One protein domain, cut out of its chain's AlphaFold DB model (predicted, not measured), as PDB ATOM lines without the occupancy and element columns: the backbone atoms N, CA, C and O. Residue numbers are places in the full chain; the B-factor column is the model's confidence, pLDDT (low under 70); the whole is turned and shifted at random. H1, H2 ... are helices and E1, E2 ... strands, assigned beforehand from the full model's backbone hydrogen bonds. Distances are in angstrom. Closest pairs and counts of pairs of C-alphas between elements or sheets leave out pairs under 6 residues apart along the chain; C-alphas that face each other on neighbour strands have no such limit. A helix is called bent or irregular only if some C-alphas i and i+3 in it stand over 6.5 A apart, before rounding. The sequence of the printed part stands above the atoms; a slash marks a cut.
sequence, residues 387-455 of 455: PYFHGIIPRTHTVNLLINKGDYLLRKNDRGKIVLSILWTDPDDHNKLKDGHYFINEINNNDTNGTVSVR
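AT A GLANCE: This is residues 387 to 455 of the 455 residues of the protein "Hypothetical protein" of Rotaria magnacalcarata (UniProt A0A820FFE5). A small twisted sheet of five strands has one short helix, H1, packed over one face near E2 and E3, while a second, poorly formed helix, H2, lies far from the sheet in the excursion of the chain between E3 and E4. The sheet is only loosely joined in one place: the hairpin of E4 and E5 meets E3 only at a point, and the turn of that hairpin and H2 lie at opposite ends of the long axis. The printed part has 69 residues with two named helices and five named strands, in the order E1 H1 E2 E3 H2 E4 E5; the sheet is mixed, in the order E1 E2 E3 E4 E5, and the class is mixed, helices and strands. It is only just compact, close to loose, with a radius of gyration of the C-alphas of 12.8 A, and elongated, spanning 41 by 23 by 20 A.

HOW THE PARTS SIT: E1, residues 389 to 392, is an edge strand and the parallel neighbour of E2, residues 408 to 412, at 38 degrees, with N 390 and O 410 2.9 A apart, within hydrogen-bond range. Between them in the chain is H1, residues 395 to 401; E1, H1 and E2 form a strand-helix-strand unit, two parallel neighbour strands with a helix between, with a right-handed crossover. H1 is on the sheet at a height over the sheet of 9.3 A, over E2 and slantwise to the strands, at 38 degrees to E2 on the local plane. E2 and E3, residues 418 to 422, form an antiparallel hairpin at 155 degrees, with N 419 and O 411 2.8 A apart. The closest C-alphas of H1 and E3 are those of Thr 398 and Ser 421, 7.6 A apart. H2, residues 427 to 432, is not on the sheet and is apart from H1. E4, residues 443 to 446, and E3 meet only at a point, where the C-alphas of Leu 420 and Ile 443 face each other at 5.5 A. E4 and E5, residues 451 to 454, form an antiparallel hairpin at 154 degrees, with N 444 and O 453 3.0 A apart. Within hydrogen-bond range are 0 of 3 O i to N i+4 pairs in H1 and 0 of 2 in H2, beside 3 of 4 and 2 of 3 O i to N i+3 pairs.

IN THESE COORDINATES: E1 begins at C-alpha 389, (-131.056, -34.532, 104.757), and measures 9.2 A. H1 measures 10.3 A, E2 13.6 A and E3 13.3 A. H2, 10.8 A, is irregular: C-alphas 428 and 431 are 7.3 A apart. E4 measures 9.5 A; E5, 10.0 A, ends at C-alpha 454, (-125.319, -37.215, 122.728).

THE WHOLE: The C-alphas of Asn 431 and Thr 448 are the two farthest apart, 40.9 A. The printed part has no cut and no long link. Mean pLDDT of the printed part is 71.5; residues 426 to 455 of the model are under 70.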
ATOM      1  N   PRO A 387    -129.207 -30.683 101.274       83.50
ATOM      2  CA  PRO A 387    -128.553 -31.747 100.500       83.50
ATOM      3  C   PRO A 387    -128.012 -32.906 101.354       83.50
ATOM      4  O   PRO A 387    -127.705 -33.967 100.825       83.50
ATOM      5  N   TYR A 388    -127.892 -32.705 102.669       87.06
ATOM      6  CA  TYR A 388    -127.452 -33.701 103.650       87.06
ATOM      7  C   TYR A 388    -128.615 -34.274 104.484       87.06
ATOM      8  O   TYR A 388    -128.378 -34.999 105.457       87.06
ATOM      9  N   PHE A 389    -129.868 -33.937 104.151       93.12
ATOM     10  CA  PHE A 389    -131.056 -34.532 104.757       93.12
ATOM     11  C   PHE A 389    -131.558 -35.698 103.901       93.12
ATOM     12  O   PHE A 389    -131.948 -35.527 102.753       93.12
ATOM     13  N   HIS A 390    -131.592 -36.896 104.480       93.56
ATOM     14  CA  HIS A 390    -131.912 -38.119 103.739       93.56
ATOM     15  C   HIS A 390    -133.265 -38.748 104.109       93.56
ATOM     16  O   HIS A 390    -133.518 -39.917 103.821       93.56
ATOM     17  N   GLY A 391    -134.162 -37.998 104.754       94.31
ATOM     18  CA  GLY A 391    -135.476 -38.522 105.134       94.31
ATOM     19  C   GLY A 391    -135.393 -39.618 106.203       94.31
ATOM     20  O   GLY A 391    -134.549 -39.557 107.096       94.31
ATOM     21  N   ILE A 392    -136.308 -40.592 106.168       94.88
ATOM     22  CA  ILE A 392    -136.374 -41.673 107.165       94.88
ATOM     23  C   ILE A 392    -135.403 -42.785 106.761       94.88
ATOM     24  O   ILE A 392    -135.676 -43.532 105.823       94.88
ATOM     25  N   ILE A 393    -134.282 -42.902 107.480       92.75
ATOM     26  CA  ILE A 393    -133.265 -43.934 107.234       92.75
ATOM     27  C   ILE A 393    -133.029 -44.759 108.508       92.75
ATOM     28  O   ILE A 393    -132.689 -44.186 109.553       92.75
ATOM     29  N   PRO A 394    -133.152 -46.102 108.441       89.19
ATOM     30  CA  PRO A 394    -132.799 -46.980 109.549       89.19
ATOM     31  C   PRO A 394    -131.309 -46.881 109.877       89.19
ATOM     32  O   PRO A 394    -130.475 -46.787 108.976       89.19
ATOM     33  N   ARG A 395    -130.954 -47.004 111.161       84.06
ATOM     34  CA  ARG A 395    -129.556 -46.915 111.625       84.06
ATOM     35  C   ARG A 395    -128.608 -47.857 110.869       84.06
ATOM     36  O   ARG A 395    -127.472 -47.487 110.601       84.06
ATOM     37  N   THR A 396    -129.080 -49.044 110.492       86.06
ATOM     38  CA  THR A 396    -128.311 -50.036 109.725       86.06
ATOM     39  C   THR A 396    -127.910 -49.548 108.331       86.06
ATOM     40  O   THR A 396    -126.835 -49.893 107.859       86.06
ATOM     41  N   HIS A 397    -128.730 -48.713 107.690       88.12
ATOM     42  CA  HIS A 397    -128.442 -48.144 106.369       88.12
ATOM     43  C   HIS A 397    -127.597 -46.869 106.452       88.12
ATOM     44  O   HIS A 397    -126.864 -46.564 105.519       88.12
ATOM     45  N   THR A 398    -127.664 -46.143 107.572       87.94
ATOM     46  CA  THR A 398    -126.850 -44.942 107.824       87.94
ATOM     47  C   THR A 398    -125.354 -45.238 107.766       87.94
ATOM     48  O   THR A 398    -124.599 -44.441 107.223       87.94
ATOM     49  N   VAL A 399    -124.936 -46.401 108.269       83.44
ATOM     50  CA  VAL A 399    -123.534 -46.847 108.253       83.44
ATOM     51  C   VAL A 399    -122.973 -46.923 106.832       83.44
ATOM     52  O   VAL A 399    -121.836 -46.542 106.610       83.44
ATOM     53  N   ASN A 400    -123.778 -47.356 105.860       86.56
ATOM     54  CA  ASN A 400    -123.326 -47.504 104.474       86.56
ATOM     55  C   ASN A 400    -123.202 -46.161 103.734       86.56
ATOM     56  O   ASN A 400    -122.597 -46.112 102.666       86.56
ATOM     57  N   LEU A 401    -123.808 -45.093 104.265       88.75
ATOM     58  CA  LEU A 401    -123.771 -43.750 103.680       88.75
ATOM     59  C   LEU A 401    -122.621 -42.896 104.226       88.75
ATOM     60  O   LEU A 401    -122.242 -41.922 103.587       88.75
ATOM     61  N   LEU A 402    -122.084 -43.246 105.396       89.19
ATOM     62  CA  LEU A 402    -120.959 -42.558 106.021       89.19
ATOM     63  C   LEU A 402    -119.691 -43.362 105.727       89.19
ATOM     64  O   LEU A 402    -119.444 -44.379 106.369       89.19
ATOM     65  N   ILE A 403    -118.930 -42.942 104.717       83.25
ATOM     66  CA  ILE A 403    -117.798 -43.720 104.189       83.25
ATOM     67  C   ILE A 403    -116.493 -43.263 104.838       83.25
ATOM     68  O   ILE A 403    -115.652 -44.084 105.200       83.25
ATOM     69  N   ASN A 404    -116.327 -41.952 105.001       82.56
ATOM     70  CA  ASN A 404    -115.099 -41.344 105.487       82.56
ATOM     71  C   ASN A 404    -115.265 -40.823 106.913       82.56
ATOM     72  O   ASN A 404    -116.332 -40.369 107.334       82.56
ATOM     73  N   LYS A 405    -114.167 -40.836 107.666       81.56
ATOM     74  CA  LYS A 405    -114.103 -40.206 108.984       81.56
ATOM     75  C   LYS A 405    -114.445 -38.718 108.873       81.56
ATOM     76  O   LYS A 405    -113.821 -37.984 108.112       81.56
ATOM     77  N   GLY A 406    -115.412 -38.279 109.670       81.50
ATOM     78  CA  GLY A 406    -115.958 -36.926 109.652       81.50
ATOM     79  C   GLY A 406    -117.211 -36.762 108.790       81.50
ATOM     80  O   GLY A 406    -117.851 -35.715 108.896       81.50
ATOM     81  N   ASP A 407    -117.604 -37.771 108.000       89.06
ATOM     82  CA  ASP A 407    -118.874 -37.736 107.274       89.06
ATOM     83  C   ASP A 407    -120.038 -37.626 108.262       89.06
ATOM     84  O   ASP A 407    -120.041 -38.241 109.340       89.06
ATOM     85  N   TYR A 408    -121.053 -36.854 107.877       92.12
ATOM     86  CA  TYR A 408    -122.271 -36.690 108.651       92.12
ATOM     87  C   TYR A 408    -123.504 -36.611 107.760       92.12
ATOM     88  O   TYR A 408    -123.440 -36.180 106.611       92.12
ATOM     89  N   LEU A 409    -124.651 -36.994 108.318       93.38
ATOM     90  CA  LEU A 409    -125.944 -36.823 107.667       93.38
ATOM     91  C   LEU A 409    -127.058 -36.555 108.675       93.38
ATOM     92  O   LEU A 409    -126.996 -36.986 109.833       93.38
ATOM     93  N   LEU A 410    -128.099 -35.866 108.219       93.25
ATOM     94  CA  LEU A 410    -129.340 -35.663 108.957       93.25
ATOM     95  C   LEU A 410    -130.405 -36.627 108.439       93.25
ATOM     96  O   LEU A 410    -130.650 -36.747 107.240       93.25
ATOM     97  N   ARG A 411    -131.067 -37.320 109.361       93.75
ATOM     98  CA  ARG A 411    -132.148 -38.258 109.040       93.75
ATOM     99  C   ARG A 411    -133.266 -38.171 110.061       93.75
ATOM    100  O   ARG A 411    -133.057 -37.720 111.182       93.75
ATOM    101  N   LYS A 412    -134.443 -38.662 109.698       92.69
ATOM    102  CA  LYS A 412    -135.514 -38.994 110.636       92.69
ATOM    103  C   LYS A 412    -135.333 -40.447 111.089       92.69
ATOM    104  O   LYS A 412    -135.072 -41.328 110.271       92.69
ATOM    105  N   ASN A 413    -135.429 -40.706 112.389       87.75
ATOM    106  CA  ASN A 413    -135.499 -42.077 112.900       87.75
ATOM    107  C   ASN A 413    -136.910 -42.665 112.704       87.75
ATOM    108  O   ASN A 413    -137.827 -41.963 112.278       87.75
ATOM    109  N   ASP A 414    -137.109 -43.929 113.080       87.69
ATOM    110  CA  ASP A 414    -138.403 -44.627 112.954       87.69
ATOM    111  C   ASP A 414    -139.538 -43.956 113.756       87.69
ATOM    112  O   ASP A 414    -140.713 -44.253 113.562       87.69
ATOM    113  N   ARG A 415    -139.195 -43.033 114.664       86.00
ATOM    114  CA  ARG A 415    -140.133 -42.228 115.461       86.00
ATOM    115  C   ARG A 415    -140.339 -40.817 114.896       86.00
ATOM    116  O   ARG A 415    -140.928 -39.981 115.574       86.00
ATOM    117  N   GLY A 416    -139.819 -40.528 113.703       86.00
ATOM    118  CA  GLY A 416    -139.939 -39.233 113.030       86.00
ATOM    119  C   GLY A 416    -139.044 -38.119 113.583       86.00
ATOM    120  O   GLY A 416    -139.128 -36.995 113.090       86.00
ATOM    121  N   LYS A 417    -138.178 -38.397 114.569       85.50
ATOM    122  CA  LYS A 417    -137.268 -37.392 115.145       85.50
ATOM    123  C   LYS A 417    -136.047 -37.189 114.263       85.50
ATOM    124  O   LYS A 417    -135.487 -38.167 113.772       85.50
ATOM    125  N   ILE A 418    -135.619 -35.938 114.127       85.12
ATOM    126  CA  ILE A 418    -134.403 -35.567 113.402       85.12
ATOM    127  C   ILE A 418    -133.181 -35.955 114.240       85.12
ATOM    128  O   ILE A 418    -133.085 -35.599 115.413       85.12
ATOM    129  N   VAL A 419    -132.253 -36.683 113.628       87.69
ATOM    130  CA  VAL A 419    -131.022 -37.184 114.236       87.69
ATOM    131  C   VAL A 419    -129.851 -36.847 113.318       87.69
ATOM    132  O   VAL A 419    -129.881 -37.174 112.128       87.69
ATOM    133  N   LEU A 420    -128.813 -36.230 113.879       90.69
ATOM    134  CA  LEU A 420    -127.510 -36.082 113.231       90.69
ATOM    135  C   LEU A 420    -126.688 -37.347 113.497       90.69
ATOM    136  O   LEU A 420    -126.534 -37.751 114.647       90.69
ATOM    137  N   SER A 421    -126.201 -37.982 112.435       89.56
ATOM    138  CA  SER A 421    -125.340 -39.168 112.495       89.56
ATOM    139  C   SER A 421    -123.961 -38.798 111.952       89.56
ATOM    140  O   SER A 421    -123.901 -38.256 110.854       89.56
ATOM    141  N   ILE A 422    -122.884 -39.064 112.702       88.62
ATOM    142  CA  ILE A 422    -121.495 -38.703 112.349       88.62
ATOM    143  C   ILE A 422    -120.596 -39.940 112.482       88.62
ATOM    144  O   ILE A 422    -120.725 -40.675 113.465       88.62
ATOM    145  N   LEU A 423    -119.669 -40.154 111.543       83.75
ATOM    146  CA  LEU A 423    -118.630 -41.186 111.639       83.75
ATOM    147  C   LEU A 423    -117.342 -40.600 112.246       83.75
ATOM    148  O   LEU A 423    -116.716 -39.734 111.649       83.75
ATOM    149  N   TRP A 424    -116.933 -41.054 113.437       76.81
ATOM    150  CA  TRP A 424    -115.821 -40.436 114.190       76.81
ATOM    151  C   TRP A 424    -114.497 -41.229 114.178       76.81
ATOM    152  O   TRP A 424    -113.441 -40.668 114.468       76.81
ATOM    153  N   THR A 425    -114.515 -42.526 113.857       72.06
ATOM    154  CA  THR A 425    -113.344 -43.427 113.960       72.06
ATOM    155  C   THR A 425    -112.846 -43.905 112.597       72.06
ATOM    156  O   THR A 425    -113.630 -44.009 111.658       72.06
ATOM    157  N   ASP A 426    -111.536 -44.169 112.497       58.94
ATOM    158  CA  ASP A 426    -110.906 -44.666 111.269       58.94
ATOM    159  C   ASP A 426    -111.303 -46.121 110.979       58.94
ATOM    160  O   ASP A 426    -111.328 -46.937 111.908       58.94
ATOM    161  N   PRO A 427    -111.555 -46.476 109.705       54.91
ATOM    162  CA  PRO A 427    -111.928 -47.834 109.334       54.91
ATOM    163  C   PRO A 427    -110.877 -48.905 109.672       54.91
ATOM    164  O   PRO A 427    -111.192 -50.078 109.839       54.91
ATOM    165  N   ASP A 428    -109.609 -48.537 109.823       56.47
ATOM    166  CA  ASP A 428    -108.549 -49.530 110.036       56.47
ATOM    167  C   ASP A 428    -108.536 -50.142 111.453       56.47
ATOM    168  O   ASP A 428    -107.928 -51.192 111.671       56.47
ATOM    169  N   ASP A 429    -109.282 -49.574 112.410       57.25
ATOM    170  CA  ASP A 429    -109.465 -50.159 113.754       57.25
ATOM    171  C   ASP A 429    -110.592 -51.230 113.790       57.25
ATOM    172  O   ASP A 429    -110.894 -51.820 114.836       57.25
ATOM    173  N   HIS A 430    -111.214 -51.535 112.639       51.66
ATOM    174  CA  HIS A 430    -112.367 -52.442 112.507       51.66
ATOM    175  C   HIS A 430    -112.101 -53.904 112.901       51.66
ATOM    176  O   HIS A 430    -113.038 -54.617 113.265       51.66
ATOM    177  N   ASN A 431    -110.847 -54.368 112.920       51.88
ATOM    178  CA  ASN A 431    -110.537 -55.756 113.290       51.88
ATOM    179  C   ASN A 431    -110.698 -56.064 114.795       51.88
ATOM    180  O   ASN A 431    -110.644 -57.233 115.183       51.88
ATOM    181  N   LYS A 432    -110.922 -55.053 115.648       50.69
ATOM    182  CA  LYS A 432    -111.112 -55.234 117.102       50.69
ATOM    183  C   LYS A 432    -112.571 -55.219 117.569       50.69
ATOM    184  O   LYS A 432    -112.836 -55.599 118.705       50.69
ATOM    185  N   LEU A 433    -113.522 -54.844 116.716       48.06
ATOM    186  CA  LEU A 433    -114.944 -54.738 117.068       48.06
ATOM    187  C   LEU A 433    -115.759 -55.741 116.246       48.06
ATOM    188  O   LEU A 433    -116.419 -55.385 115.275       48.06
ATOM    189  N   LYS A 434    -115.717 -57.018 116.643       42.03
ATOM    190  CA  LYS A 434    -116.422 -58.111 115.945       42.03
ATOM    191  C   LYS A 434    -117.958 -58.057 116.006       42.03
ATOM    192  O   LYS A 434    -118.585 -58.867 115.338       42.03
ATOM    193  N   ASP A 435    -118.555 -57.079 116.692       43.38
ATOM    194  CA  ASP A 435    -120.010 -57.018 116.917       43.38
ATOM    195  C   ASP A 435    -120.704 -55.747 116.376       43.38
ATOM    196  O   ASP A 435    -121.789 -55.382 116.818       43.38
ATOM    197  N   GLY A 436    -120.126 -55.052 115.388       41.94
ATOM    198  CA  GLY A 436    -120.867 -54.015 114.645       41.94
ATOM    199  C   GLY A 436    -121.240 -52.764 115.458       41.94
ATOM    200  O   GLY A 436    -122.211 -52.070 115.146       41.94
ATOM    201  N   HIS A 437    -120.472 -52.446 116.501       40.97
ATOM    202  CA  HIS A 437    -120.664 -51.233 117.290       40.97
ATOM    203  C   HIS A 437    -120.033 -50.018 116.596       40.97
ATOM    204  O   HIS A 437    -118.925 -49.597 116.914       40.97
ATOM    205  N   TYR A 438    -120.763 -49.429 115.650       51.41
ATOM    206  CA  TYR A 438    -120.490 -48.068 115.193       51.41
ATOM    207  C   TYR A 438    -120.916 -47.089 116.291       51.41
ATOM    208  O   TYR A 438    -122.093 -47.061 116.684       51.41
ATOM    209  N   PHE A 439    -119.982 -46.257 116.756       53.34
ATOM    210  CA  PHE A 439    -120.285 -45.087 117.583       53.34
ATOM    211  C   PHE A 439    -120.912 -43.999 116.702       53.34
ATOM    212  O   PHE A 439    -120.302 -42.976 116.408       53.34
ATOM    213  N   ILE A 440    -122.135 -44.248 116.229       54.19
ATOM    214  CA  ILE A 440    -122.992 -43.180 115.720       54.19
ATOM    215  C   ILE A 440    -123.472 -42.438 116.958       54.19
ATOM    216  O   ILE A 440    -124.391 -42.904 117.626       54.19
ATOM    217  N   ASN A 441    -122.819 -41.320 117.254       55.69
ATOM    218  CA  ASN A 441    -123.290 -40.396 118.270       55.69
ATOM    219  C   ASN A 441    -124.592 -39.769 117.763       55.69
ATOM    220  O   ASN A 441    -124.570 -38.933 116.858       55.69
ATOM    221  N   GLU A 442    -125.727 -40.195 118.313       59.25
ATOM    222  CA  GLU A 442    -127.020 -39.614 117.966       59.25
ATOM    223  C   GLU A 442    -127.224 -38.355 118.800       59.25
ATOM    224  O   GLU A 442    -127.424 -38.410 120.017       59.25
ATOM    225  N   ILE A 443    -127.201 -37.205 118.133       58.88
ATOM    226  CA  ILE A 443    -127.586 -35.949 118.760       58.88
ATOM    227  C   ILE A 443    -129.106 -35.814 118.663       58.88
ATOM    228  O   ILE A 443    -129.650 -35.553 117.590       58.88
ATOM    229  N   ASN A 444    -129.795 -36.005 119.791       58.34
ATOM    230  CA  ASN A 444    -131.224 -35.716 119.901       58.34
ATOM    231  C   ASN A 444    -131.411 -34.275 120.374       58.34
ATOM    232  O   ASN A 444    -130.931 -33.906 121.449       58.34
ATOM    233  N   ASN A 445    -132.148 -33.488 119.591       53.56
ATOM    234  CA  ASN A 445    -132.664 -32.203 120.034       53.56
ATOM    235  C   ASN A 445    -134.006 -32.454 120.739       53.56
ATOM    236  O   ASN A 445    -134.940 -32.982 120.134       53.56
ATOM    237  N   ASN A 446    -134.089 -32.179 122.040       56.00
ATOM    238  CA  ASN A 446    -135.361 -32.260 122.755       56.00
ATOM    239  C   ASN A 446    -136.147 -30.964 122.524       56.00
ATOM    240  O   ASN A 446    -135.843 -29.941 123.141       56.00
ATOM    241  N   ASP A 447    -137.187 -31.046 121.689       52.62
ATOM    242  CA  ASP A 447    -138.038 -29.919 121.270       52.62
ATOM    243  C   ASP A 447    -138.652 -29.121 122.433       52.62
ATOM    244  O   ASP A 447    -139.023 -27.964 122.267       52.62
ATOM    245  N   THR A 448    -138.743 -29.700 123.634       46.25
ATOM    246  CA  THR A 448    -139.348 -29.029 124.790       46.25
ATOM    247  C   THR A 448    -138.387 -28.108 125.546       46.25
ATOM    248  O   THR A 448    -138.841 -27.187 126.219       46.25
ATOM    249  N   ASN A 449    -137.067 -28.344 125.476       44.69
ATOM    250  CA  ASN A 449    -136.098 -27.677 126.364       44.69
ATOM    251  C   ASN A 449    -134.819 -27.193 125.652       44.69
ATOM    252  O   ASN A 449    -133.929 -26.674 126.325       44.69
ATOM    253  N   GLY A 450    -134.672 -27.412 124.338       44.91
ATOM    254  CA  GLY A 450    -133.465 -27.035 123.582       44.91
ATOM    255  C   GLY A 450    -132.185 -27.730 124.068       44.91
ATOM    256  O   GLY A 450    -131.079 -27.250 123.832       44.91
ATOM    257  N   THR A 451    -132.328 -28.838 124.802       39.47
ATOM    258  CA  THR A 451    -131.197 -29.606 125.329       39.47
ATOM    259  C   THR A 451    -130.763 -30.643 124.305       39.47
ATOM    260  O   THR A 451    -131.579 -31.389 123.761       39.47
ATOM    261  N   VAL A 452    -129.457 -30.672 124.063       45.69
ATOM    262  CA  VAL A 452    -128.794 -31.545 123.099       45.69
ATOM    263  C   VAL A 452    -128.216 -32.725 123.873       45.69
ATOM    264  O   VAL A 452    -127.322 -32.541 124.696       45.69
ATOM    265  N   SER A 453    -128.734 -33.934 123.655       48.38
ATOM    266  CA  SER A 453    -128.163 -35.146 124.259       48.38
ATOM    267  C   SER A 453    -127.395 -35.941 123.212       48.38
ATOM    268  O   SER A 453    -127.966 -36.250 122.167       48.38
ATOM    269  N   VAL A 454    -126.148 -36.300 123.521       46.78
ATOM    270  CA  VAL A 454    -125.319 -37.215 122.728       46.78
ATOM    271  C   VAL A 454    -125.522 -38.625 123.280       46.78
ATOM    272  O   VAL A 454    -125.311 -38.837 124.476       46.78
ATOM    273  N   ARG A 455    -125.987 -39.556 122.446       54.50
ATOM    274  CA  ARG A 455    -126.140 -40.974 122.798       54.50
ATOM    275  C   ARG A 455    -125.228 -41.870 121.996       54.50
ATOM    276  O   ARG A 455    -125.124 -41.615 120.777       54.50
TER     277      ARG A 455